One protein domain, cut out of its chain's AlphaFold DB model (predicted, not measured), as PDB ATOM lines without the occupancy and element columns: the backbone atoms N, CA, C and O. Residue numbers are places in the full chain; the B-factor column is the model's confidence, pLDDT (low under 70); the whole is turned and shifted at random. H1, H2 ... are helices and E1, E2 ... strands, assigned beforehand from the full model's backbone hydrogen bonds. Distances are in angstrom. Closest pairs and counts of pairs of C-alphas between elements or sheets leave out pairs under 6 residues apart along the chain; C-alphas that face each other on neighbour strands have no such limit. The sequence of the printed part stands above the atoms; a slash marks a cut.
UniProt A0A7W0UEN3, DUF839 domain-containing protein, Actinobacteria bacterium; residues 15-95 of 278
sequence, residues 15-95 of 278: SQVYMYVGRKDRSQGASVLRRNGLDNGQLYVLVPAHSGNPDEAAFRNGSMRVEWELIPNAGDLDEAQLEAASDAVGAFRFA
ATOM      1  N   SER A  15     -19.976  38.641  28.382       93.50
ATOM      2  CA  SER A  15     -20.973  37.585  28.181       93.50
ATOM      3  C   SER A  15     -21.791  37.799  26.913       93.50
ATOM      4  O   SER A  15     -22.269  38.904  26.640       93.50
ATOM      5  N   GLN A  16     -22.038  36.720  26.169       95.06
ATOM      6  CA  GLN A  16     -22.896  36.713  24.980       95.06
ATOM      7  C   GLN A  16     -23.898  35.557  25.033       95.06
ATOM      8  O   GLN A  16     -23.731  34.587  25.772       95.06
ATOM      9  N   VAL A  17     -24.944  35.643  24.209       97.00
ATOM     10  CA  VAL A  17     -25.912  34.553  24.030       97.00
ATOM     11  C   VAL A  17     -25.525  33.727  22.807       97.00
ATOM     12  O   VAL A  17     -25.440  34.244  21.689       97.00
ATOM     13  N   TYR A  18     -25.334  32.426  23.019       97.25
ATOM     14  CA  TYR A  18     -24.969  31.460  21.987       97.25
ATOM     15  C   TYR A  18     -26.126  30.515  21.652       97.25
ATOM     16  O   TYR A  18     -26.954  30.184  22.498       97.25
ATOM     17  N   MET A  19     -26.144  30.008  20.420       97.56
ATOM     18  CA  MET A  19     -27.052  28.953  19.983       97.56
ATOM     19  C   MET A  19     -26.274  27.836  19.296       97.56
ATOM     20  O   MET A  19     -25.625  28.041  18.273       97.56
ATOM     21  N   TYR A  20     -26.391  26.619  19.820       97.31
ATOM     22  CA  TYR A  20     -25.886  25.422  19.158       97.31
ATOM     23  C   TYR A  20     -26.988  24.777  18.307       97.31
ATOM     24  O   TYR A  20     -28.061  24.434  18.807       97.31
ATOM     25  N   VAL A  21     -26.721  24.568  17.016       96.81
ATOM     26  CA  VAL A  21     -27.679  23.972  16.073       96.81
ATOM     27  C   VAL A  21     -27.113  22.681  15.502       96.81
ATOM     28  O   VAL A  21     -26.193  22.697  14.688       96.81
ATOM     29  N   GLY A  22     -27.691  21.551  15.910       96.19
ATOM     30  CA  GLY A  22     -27.318  20.217  15.441       96.19
ATOM     31  C   GLY A  22     -28.463  19.453  14.783       96.19
ATOM     32  O   GLY A  22     -29.636  19.820  14.880       96.19
ATOM     33  N   ARG A  23     -28.131  18.349  14.104       95.62
ATOM     34  CA  ARG A  23     -29.115  17.534  13.378       95.62
ATOM     35  C   ARG A  23     -29.357  16.211  14.094       95.62
ATOM     36  O   ARG A  23     -28.489  15.343  14.107       95.62
ATOM     37  N   LYS A  24     -30.572  16.021  14.611       96.50
ATOM     38  CA  LYS A  24     -31.004  14.751  15.211       96.50
ATOM     39  C   LYS A  24     -30.942  13.614  14.187       96.50
ATOM     40  O   LYS A  24     -31.512  13.724  13.100       96.50
ATOM     41  N   ASP A  25     -30.315  12.505  14.560       96.88
ATOM     42  CA  ASP A  25     -30.236  11.290  13.746       96.88
ATOM     43  C   ASP A  25     -30.856  10.099  14.489       96.88
ATOM     44  O   ASP A  25     -30.371   9.645  15.523       96.88
ATOM     45  N   ARG A  26     -31.977   9.604  13.953       95.75
ATOM     46  CA  ARG A  26     -32.781   8.520  14.536       95.75
ATOM     47  C   ARG A  26     -32.434   7.138  13.973       95.75
ATOM     48  O   ARG A  26     -33.185   6.191  14.202       95.75
ATOM     49  N   SER A  27     -31.354   7.014  13.203       96.94
ATOM     50  CA  SER A  27     -30.943   5.736  12.629       96.94
ATOM     51  C   SER A  27     -30.611   4.700  13.710       96.94
ATOM     52  O   SER A  27     -30.177   5.009  14.828       96.94
ATOM     53  N   GLN A  28     -30.842   3.427  13.384       95.88
ATOM     54  CA  GLN A  28     -30.466   2.325  14.261       95.88
ATOM     55  C   GLN A  28     -28.939   2.322  14.436       95.88
ATOM     56  O   GLN A  28     -28.202   2.305  13.458       95.88
ATOM     57  N   GLY A  29     -28.473   2.331  15.686       95.38
ATOM     58  CA  GLY A  29     -27.044   2.393  16.017       95.38
ATOM     59  C   GLY A  29     -26.489   3.799  16.277       95.38
ATOM     60  O   GLY A  29     -25.377   3.898  16.785       95.38
ATOM     61  N   ALA A  30     -27.251   4.874  16.031       96.62
ATOM     62  CA  ALA A  30     -26.841   6.226  16.419       96.62
ATOM     63  C   ALA A  30     -26.647   6.346  17.944       96.62
ATOM     64  O   ALA A  30     -27.461   5.815  18.715       96.62
ATOM     65  N   SER A  31     -25.594   7.060  18.365       97.00
ATOM     66  CA  SER A  31     -25.276   7.340  19.774       97.00
ATOM     67  C   SER A  31     -26.322   8.249  20.436       97.00
ATOM     68  O   SER A  31     -27.138   8.877  19.759       97.00
ATOM     69  N   VAL A  32     -26.296   8.353  21.771       96.38
ATOM     70  CA  VAL A  32     -27.194   9.257  22.519       96.38
ATOM     71  C   VAL A  32     -26.984  10.718  22.106       96.38
ATOM     72  O   VAL A  32     -27.964  11.426  21.885       96.38
ATOM     73  N   LEU A  33     -25.732  11.152  21.921       96.56
ATOM     74  CA  LEU A  33     -25.421  12.511  21.466       96.56
ATOM     75  C   LEU A  33     -25.954  12.753  20.048       96.56
ATOM     76  O   LEU A  33     -26.706  13.699  19.822       96.56
ATOM     77  N   ARG A  34     -25.677  11.829  19.121       96.81
ATOM     78  CA  ARG A  34     -26.101  11.897  17.715       96.81
ATOM     79  C   ARG A  34     -27.620  11.929  17.543       96.81
ATOM     80  O   ARG A  34     -28.145  12.693  16.734       96.81
ATOM     81  N   ARG A  35     -28.359  11.168  18.356       97.06
ATOM     82  CA  ARG A  35     -29.836  11.194  18.376       97.06
ATOM     83  C   ARG A  35     -30.414  12.540  18.785       97.06
ATOM     84  O   ARG A  35     -31.506  12.887  18.338       97.06
ATOM     85  N   ASN A  36     -29.676  13.291  19.594       95.94
ATOM     86  CA  ASN A  36     -30.059  14.617  20.061       95.94
ATOM     87  C   ASN A  36     -29.373  15.749  19.279       95.94
ATOM     88  O   ASN A  36     -29.675  16.909  19.526       95.94
ATOM     89  N   GLY A  37     -28.530  15.423  18.292       96.25
ATOM     90  CA  GLY A  37     -27.792  16.396  17.486       96.25
ATOM     91  C   GLY A  37     -26.618  17.052  18.220       96.25
ATOM     92  O   GLY A  37     -26.135  18.081  17.780       96.25
ATOM     93  N   LEU A  38     -26.152  16.493  19.338       95.75
ATOM     94  CA  LEU A  38     -25.176  17.128  20.238       95.75
ATOM     95  C   LEU A  38     -23.702  16.881  19.860       95.75
ATOM     96  O   LEU A  38     -22.812  17.253  20.609       95.75
ATOM     97  N   ASP A  39     -23.428  16.231  18.728       95.06
ATOM     98  CA  ASP A  39     -22.069  15.899  18.263       95.06
ATOM     99  C   ASP A  39     -21.848  16.211  16.767       95.06
ATOM    100  O   ASP A  39     -20.954  15.653  16.126       95.06
ATOM    101  N   ASN A  40     -22.725  17.017  16.161       94.38
ATOM    102  CA  ASN A  40     -22.733  17.266  14.716       94.38
ATOM    103  C   ASN A  40     -23.256  18.647  14.309       94.38
ATOM    104  O   ASN A  40     -23.694  18.822  13.169       94.38
ATOM    105  N   GLY A  41     -23.286  19.578  15.252       95.44
ATOM    106  CA  GLY A  41     -23.841  20.904  15.071       95.44
ATOM    107  C   GLY A  41     -22.790  21.987  14.924       95.44
ATOM    108  O   GLY A  41     -21.589  21.733  14.851       95.44
ATOM    109  N   GLN A  42     -23.295  23.208  14.858       97.44
ATOM    110  CA  GLN A  42     -22.526  24.433  14.721       97.44
ATOM    111  C   GLN A  42     -22.925  25.401  15.835       97.44
ATOM    112  O   GLN A  42     -24.088  25.413  16.243       97.44
ATOM    113  N   LEU A  43     -21.966  26.189  16.319       98.19
ATOM    114  CA  LEU A  43     -22.196  27.215  17.332       98.19
ATOM    115  C   LEU A  43     -22.375  28.573  16.655       98.19
ATOM    116  O   LEU A  43     -21.563  28.962  15.815       98.19
ATOM    117  N   TYR A  44     -23.427  29.279  17.038       98.62
ATOM    118  CA  TYR A  44     -23.735  30.628  16.594       98.62
ATOM    119  C   TYR A  44     -23.752  31.571  17.790       98.62
ATOM    120  O   TYR A  44     -24.056  31.138  18.900       98.62
ATOM    121  N   VAL A  45     -23.487  32.850  17.556       98.12
ATOM    122  CA  VAL A  45     -23.602  33.917  18.554       98.12
ATOM    123  C   VAL A  45     -24.609  34.966  18.087       98.12
ATOM    124  O   VAL A  45     -24.749  35.215  16.886       98.12
ATOM    125  N   LEU A  46     -25.359  35.537  19.028       98.06
ATOM    126  CA  LEU A  46     -26.374  36.543  18.740       98.06
ATOM    127  C   LEU A  46     -25.720  37.898  18.432       98.06
ATOM    128  O   LEU A  46     -24.982  38.438  19.255       98.06
ATOM    129  N   VAL A  47     -26.040  38.481  17.276       97.00
ATOM    130  CA  VAL A  47     -25.554  39.805  16.856       97.00
ATOM    131  C   VAL A  47     -26.723  40.750  16.549       97.00
ATOM    132  O   VAL A  47     -27.788  40.305  16.107       97.00
ATOM    133  N   PRO A  48     -26.577  42.072  16.721       96.06
ATOM    134  CA  PRO A  48     -27.544  43.041  16.211       96.06
ATOM    135  C   PRO A  48     -27.566  43.045  14.676       96.06
ATOM    136  O   PRO A  48     -26.526  43.177  14.040       96.06
ATOM    137  N   ALA A  49     -28.751  43.015  14.057       90.94
ATOM    138  CA  ALA A  49     -28.875  43.011  12.590       90.94
ATOM    139  C   ALA A  49     -28.486  44.354  11.925       90.94
ATOM    140  O   ALA A  49     -28.341  44.437  10.709       90.94
ATOM    141  N   HIS A  50     -28.401  45.442  12.698       73.50
ATOM    142  CA  HIS A  50     -27.959  46.760  12.230       73.50
ATOM    143  C   HIS A  50     -26.991  47.363  13.250       73.50
ATOM    144  O   HIS A  50     -27.228  47.293  14.455       73.50
ATOM    145  N   SER A  51     -25.928  48.011  12.766       61.25
ATOM    146  CA  SER A  51     -24.950  48.703  13.607       61.25
ATOM    147  C   SER A  51     -25.625  49.818  14.415       61.25
ATOM    148  O   SER A  51     -26.151  50.767  13.830       61.25
ATOM    149  N   GLY A  52     -25.603  49.726  15.744       67.62
ATOM    150  CA  GLY A  52     -26.121  50.791  16.608       67.62
ATOM    151  C   GLY A  52     -26.082  50.466  18.096       67.62
ATOM    152  O   GLY A  52     -25.709  51.332  18.879       67.62
ATOM    153  N   ASN A  53     -26.381  49.220  18.471       79.75
ATOM    154  CA  ASN A  53     -26.419  48.799  19.869       79.75
ATOM    155  C   ASN A  53     -25.551  47.554  20.103       79.75
ATOM    156  O   ASN A  53     -26.047  46.447  19.918       79.75
ATOM    157  N   PRO A  54     -24.274  47.712  20.482       87.75
ATOM    158  CA  PRO A  54     -23.375  46.576  20.700       87.75
ATOM    159  C   PRO A  54     -23.583  45.875  22.054       87.75
ATOM    160  O   PRO A  54     -22.979  44.834  22.302       87.75
ATOM    161  N   ASP A  55     -24.376  46.459  22.954       94.75
ATOM    162  CA  ASP A  55     -24.509  46.001  24.335       94.75
ATOM    163  C   ASP A  55     -25.753  46.576  25.037       94.75
ATOM    164  O   ASP A  55     -26.505  47.407  24.506       94.75
ATOM    165  N   GLU A  56     -25.947  46.142  26.281       95.75
ATOM    166  CA  GLU A  56     -27.017  46.599  27.165       95.75
ATOM    167  C   GLU A  56     -26.916  48.073  27.586       95.75
ATOM    168  O   GLU A  56     -27.939  48.666  27.959       95.75
ATOM    169  N   ALA A  57     -25.737  48.704  27.510       95.06
ATOM    170  CA  ALA A  57     -25.595  50.129  27.803       95.06
ATOM    171  C   ALA A  57     -26.266  50.978  26.711       95.06
ATOM    172  O   ALA A  57     -26.930  51.977  27.029       95.06
ATOM    173  N   ALA A  58     -26.128  50.550  25.449       94.44
ATOM    174  CA  ALA A  58     -26.721  51.174  24.270       94.44
ATOM    175  C   ALA A  58     -28.193  50.774  24.038       94.44
ATOM    176  O   ALA A  58     -28.999  51.613  23.629       94.44
ATOM    177  N   PHE A  59     -28.582  49.532  24.342       95.56
ATOM    178  CA  PHE A  59     -29.956  49.041  24.179       95.56
ATOM    179  C   PHE A  59     -30.654  48.864  25.525       95.56
ATOM    180  O   PHE A  59     -30.531  47.823  26.160       95.56
ATOM    181  N   ARG A  60     -31.388  49.889  25.981       96.06
ATOM    182  CA  ARG A  60     -32.010  49.901  27.323       96.06
ATOM    183  C   ARG A  60     -33.505  49.573  27.351       96.06
ATOM    184  O   ARG A  60     -34.043  49.375  28.438       96.06
ATOM    185  N   ASN A  61     -34.191  49.637  26.213       96.12
ATOM    186  CA  ASN A  61     -35.627  49.386  26.067       96.12
ATOM    187  C   ASN A  61     -35.995  49.170  24.590       96.12
ATOM    188  O   ASN A  61     -35.217  49.506  23.695       96.12
ATOM    189  N   GLY A  62     -37.217  48.686  24.364       95.56
ATOM    190  CA  GLY A  62     -37.781  48.488  23.034       95.56
ATOM    191  C   GLY A  62     -37.358  47.160  22.420       95.56
ATOM    192  O   GLY A  62     -36.947  46.237  23.122       95.56
ATOM    193  N   SER A  63     -37.465  47.078  21.097       95.75
ATOM    194  CA  SER A  63     -37.128  45.887  20.327       95.75
ATOM    195  C   SER A  63     -36.100  46.187  19.241       95.75
ATOM    196  O   SER A  63     -36.064  47.279  18.666       95.75
ATOM    197  N   MET A  64     -35.251  45.205  18.951       95.69
ATOM    198  CA  MET A  64     -34.272  45.265  17.874       95.69
ATOM    199  C   MET A  64     -34.249  43.969  17.070       95.69
ATOM    200  O   MET A  64     -34.494  42.884  17.590       95.69
ATOM    201  N   ARG A  65     -33.927  44.081  15.779       96.75
ATOM    202  CA  ARG A  65     -33.660  42.909  14.941       96.75
ATOM    203  C   ARG A  65     -32.290  42.339  15.281       96.75
ATOM    204  O   ARG A  65     -31.331  43.099  15.408       96.75
ATOM    205  N   VAL A  66     -32.207  41.019  15.337       97.38
ATOM    206  CA  VAL A  66     -30.988  40.270  15.653       97.38
ATOM    207  C   VAL A  66     -30.756  39.166  14.632       97.38
ATOM    208  O   VAL A  66     -31.695  38.687  13.994       97.38
ATOM    209  N   GLU A  67     -29.505  38.778  14.463       97.06
ATOM    210  CA  GLU A  67     -29.057  37.705  13.581       97.06
ATOM    211  C   GLU A  67     -28.163  36.734  14.356       97.06
ATOM    212  O   GLU A  67     -27.760  37.007  15.487       97.06
ATOM    213  N   TRP A  68     -27.900  35.578  13.756       98.00
ATOM    214  CA  TRP A  68     -27.060  34.535  14.329       98.00
ATOM    215  C   TRP A  68     -25.832  34.354  13.455       98.00
ATOM    216  O   TRP A  68     -25.936  33.831  12.343       98.00
ATOM    217  N   GLU A  69     -24.674  34.754  13.967       97.69
ATOM    218  CA  GLU A  69     -23.409  34.604  13.256       97.69
ATOM    219  C   GLU A  69     -22.729  33.301  13.646       97.69
ATOM    220  O   GLU A  69     -22.647  32.947  14.820       97.69
ATOM    221  N   LEU A  70     -22.267  32.554  12.645       98.19
ATOM    222  CA  LEU A  70     -21.567  31.289  12.852       98.19
ATOM    223  C   LEU A  70     -20.175  31.562  13.428       98.19
ATOM    224  O   LEU A  70     -19.404  32.287  12.804       98.19
ATOM    225  N   ILE A  71     -19.808  30.881  14.515       98.31
ATOM    226  CA  ILE A  71     -18.421  30.816  14.989       98.31
ATOM    227  C   ILE A  71     -17.732  29.604  14.341       98.31
ATOM    228  O   ILE A  71     -18.045  28.452  14.674       98.31
ATOM    229  N   PRO A  72     -16.806  29.803  13.382       97.06
ATOM    230  CA  PRO A  72     -16.159  28.692  12.696       97.06
ATOM    231  C   PRO A  72     -15.275  27.890  13.654       97.06
ATOM    232  O   PRO A  72     -14.499  28.462  14.411       97.06
ATOM    233  N   ASN A  73     -15.351  26.559  13.568       95.25
ATOM    234  CA  ASN A  73     -14.532  25.630  14.359       95.25
ATOM    235  C   ASN A  73     -14.619  25.853  15.881       95.25
ATOM    236  O   ASN A  73     -13.658  25.579  16.585       95.25
ATOM    237  N   ALA A  74     -15.769  26.310  16.394       96.12
ATOM    238  CA  ALA A  74     -15.948  26.621  17.816       96.12
ATOM    239  C   ALA A  74     -15.525  25.489  18.776       96.12
ATOM    240  O   ALA A  74     -15.049  25.763  19.867       96.12
ATOM    241  N   GLY A  75     -15.658  24.220  18.368       93.88
ATOM    242  CA  GLY A  75     -15.240  23.068  19.179       93.88
ATOM    243  C   GLY A  75     -13.724  22.888  19.334       93.88
ATOM    244  O   GLY A  75     -13.307  22.088  20.165       93.88
ATOM    245  N   ASP A  76     -12.919  23.608  18.548       96.75
ATOM    246  CA  ASP A  76     -11.455  23.615  18.630       96.75
ATOM    247  C   ASP A  76     -10.917  24.854  19.374       96.75
ATOM    248  O   ASP A  76      -9.704  24.965  19.564       96.75
ATOM    249  N   LEU A  77     -11.794  25.792  19.755       97.25
ATOM    250  CA  LEU A  77     -11.422  27.033  20.430       97.25
ATOM    251  C   LEU A  77     -11.372  26.823  21.947       97.25
ATOM    252  O   LEU A  77     -12.232  26.152  22.521       97.25
ATOM    253  N   ASP A  78     -10.378  27.423  22.598       95.75
ATOM    254  CA  ASP A  78     -10.449  27.667  24.038       95.75
ATOM    255  C   ASP A  78     -11.363  28.868  24.353       95.75
ATOM    256  O   ASP A  78     -11.886  29.530  23.456       95.75
ATOM    257  N   GLU A  79     -11.573  29.139  25.639       91.38
ATOM    258  CA  GLU A  79     -12.441  30.216  26.125       91.38
ATOM    259  C   GLU A  79     -12.039  31.595  25.578       91.38
ATOM    260  O   GLU A  79     -12.864  32.302  25.002       91.38
ATOM    261  N   ALA A  80     -10.751  31.944  25.650       92.44
ATOM    262  CA  ALA A  80     -10.250  33.234  25.179       92.44
ATOM    263  C   ALA A  80     -10.352  33.377  23.651       92.44
ATOM    264  O   ALA A  80     -10.585  34.470  23.130       92.44
ATOM    265  N   GLN A  81     -10.159  32.284  22.912       95.88
ATOM    266  CA  GLN A  81     -10.323  32.258  21.462       95.88
ATOM    267  C   GLN A  81     -11.789  32.367  21.041       95.88
ATOM    268  O   GLN A  81     -12.072  33.024  20.038       95.88
ATOM    269  N   LEU A  82     -12.704  31.730  21.778       95.81
ATOM    270  CA  LEU A  82     -14.142  31.831  21.540       95.81
ATOM    271  C   LEU A  82     -14.630  33.262  21.780       95.81
ATOM    272  O   LEU A  82     -15.294  33.818  20.908       95.81
ATOM    273  N   GLU A  83     -14.219  33.872  22.890       93.69
ATOM    274  CA  GLU A  83     -14.526  35.266  23.222       93.69
ATOM    275  C   GLU A  83     -14.069  36.218  22.106       93.69
ATOM    276  O   GLU A  83     -14.866  36.954  21.520       93.69
ATOM    277  N   ALA A  84     -12.798  36.116  21.701       93.94
ATOM    278  CA  ALA A  84     -12.251  36.939  20.626       93.94
ATOM    279  C   ALA A  84     -12.964  36.719  19.276       93.94
ATOM    280  O   ALA A  84     -13.074  37.650  18.473       93.94
ATOM    281  N   ALA A  85     -13.434  35.499  18.997       96.12
ATOM    282  CA  ALA A  85     -14.203  35.203  17.790       96.12
ATOM    283  C   ALA A  85     -15.604  35.835  17.832       96.12
ATOM    284  O   ALA A  85     -16.058  36.352  16.808       96.12
ATOM    285  N   SER A  86     -16.257  35.837  18.995       95.62
ATOM    286  CA  SER A  86     -17.552  36.487  19.223       95.62
ATOM    287  C   SER A  86     -17.461  38.006  19.084       95.62
ATOM    288  O   SER A  86     -18.258  38.612  18.360       95.62
ATOM    289  N   ASP A  87     -16.435  38.628  19.666       92.94
ATOM    290  CA  ASP A  87     -16.179  40.063  19.502       92.94
ATOM    291  C   ASP A  87     -15.913  40.437  18.038       92.94
ATOM    292  O   ASP A  87     -16.417  41.448  17.538       92.94
ATOM    293  N   ALA A  88     -15.157  39.605  17.313       93.69
ATOM    294  CA  ALA A  88     -14.808  39.856  15.915       93.69
ATOM    295  C   ALA A  88     -16.028  39.894  14.976       93.69
ATOM    296  O   ALA A  88     -15.975  40.570  13.945       93.69
ATOM    297  N   VAL A  89     -17.112  39.193  15.323       94.38
ATOM    298  CA  VAL A  89     -18.380  39.217  14.571       94.38
ATOM    299  C   VAL A  89     -19.389  40.226  15.128       94.38
ATOM    300  O   VAL A  89     -20.481  40.361  14.582       94.38
ATOM    301  N   GLY A  90     -19.025  40.979  16.170       94.06
ATOM    302  CA  GLY A  90     -19.888  41.992  16.773       94.06
ATOM    303  C   GLY A  90     -21.039  41.397  17.582       94.06
ATOM    304  O   GLY A  90     -22.161  41.906  17.504       94.06
ATOM    305  N   ALA A  91     -20.769  40.321  18.330       96.06
ATOM    306  CA  ALA A  91     -21.714  39.749  19.281       96.06
ATOM    307  C   ALA A  91     -22.306  40.817  20.210       96.06
ATOM    308  O   ALA A  91     -21.620  41.743  20.646       96.06
ATOM    309  N   PHE A  92     -23.603  40.693  20.503       96.69
ATOM    310  CA  PHE A  92     -24.230  41.543  21.508       96.69
ATOM    311  C   PHE A  92     -23.763  41.114  22.895       96.69
ATOM    312  O   PHE A  92     -23.783  39.926  23.222       96.69
ATOM    313  N   ARG A  93     -23.395  42.097  23.714       95.81
ATOM    314  CA  ARG A  93     -22.825  41.855  25.039       95.81
ATOM    315  C   ARG A  93     -23.848  42.134  26.125       95.81
ATOM    316  O   ARG A  93     -24.442  43.217  26.174       95.81
ATOM    317  N   PHE A  94     -24.044  41.136  26.968       96.56
ATOM    318  CA  PHE A  94     -24.981  41.120  28.081       96.56
ATOM    319  C   PHE A  94     -24.212  41.153  29.404       96.56
ATOM    320  O   PHE A  94     -23.092  40.658  29.485       96.56
ATOM    321  N   ALA A  95     -24.814  41.710  30.448       95.75
ATOM    322  CA  ALA A  95     -24.298  41.630  31.804       95.75
ATOM    323  C   ALA A  95     -24.933  40.430  32.512       95.75
ATOM    324  O   ALA A  95     -26.072  40.536  32.967       95.75
TER     325      ALA A  95
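Overview. This is residues 15 to 95 of the 278 residues of the protein "DUF839 domain-containing protein" of Actinobacteria bacterium (UniProt A0A7W0UEN3). A narrow, twisted ribbon of three antiparallel strands makes the middle of an elongated domain, and one helix, H2, packs on one face of it, near E2 and E3. The loop that holds the short helix H1 makes one end of the long axis, and the long link from E2 to E3 makes the other. The printed part has 81 residues, with two named helices and three named strands in the order E1, H1, E2, E3, H2; the sheet's order is E1, E2, E3. The class is mixed, helices and strands, with 36 residues, under half, in named elements. The whole is loose, with a radius of gyration of the C-alphas of 15.5 A, and spans 50 by 28 by 19 A.

Arrangement. Begin at the inner strand E2, residues 42 to 48. On one side of it find the edge strand E1, residues 18 to 21, antiparallel at 138 degrees; N 19 and O 44 are within hydrogen-bond range at 2.8 A. The other edge strand is E3, residues 62 to 71, antiparallel to E2 at 147 degrees and forming a hairpin with it; look there for N 67 and O 47, 2.8 A apart. The sheet is only just strongly twisted, its C-alphas lying up to 4.1 A off the best plane. H2, residues 79 to 88, is on the sheet at a height over the sheet of 10.4 A. It lies over E2 and only just over E3, where 3 of its C-alphas fall, and runs slantwise to the strands, at 35 degrees to E2 on the local plane. The closest C-alphas of E3 and H2 are those of Ile 71 and Ala 85, 6.7 A apart; for E2 and H2 they are those of Val 45 and Ser 86, 6.6 A apart. H1, residues 32 to 36, is not on the sheet and is apart from E3 and H2. In H1 and H2 every O i to N i+4 pair is within hydrogen-bond range.

Along the chain. Find C-alpha 18 at (-24.969, 31.460, 21.987), where E1 begins. E2 runs 19.3 A from C-alpha 42 at (-22.526, 24.433, 14.721), and E3 runs 27.4 A from Gly 62 to Ile 71. H2 measures 14.2 A and ends at C-alpha 88, (-14.808, 39.856, 15.915).

Size, cuts and confidence. The two C-alphas farthest apart are those of Gln 28 and Ala 58, 50.0 A, while those of Ser 15 and Ala 95, the first and last printed, are 6.4 A apart. The printed part has no cut. The link from E2 to E3 is long, 13 residues, and the link from H1 to E2 is tight. The mean pLDDT of the printed part is 94.6; look at residues 51 to 52 for values under 70.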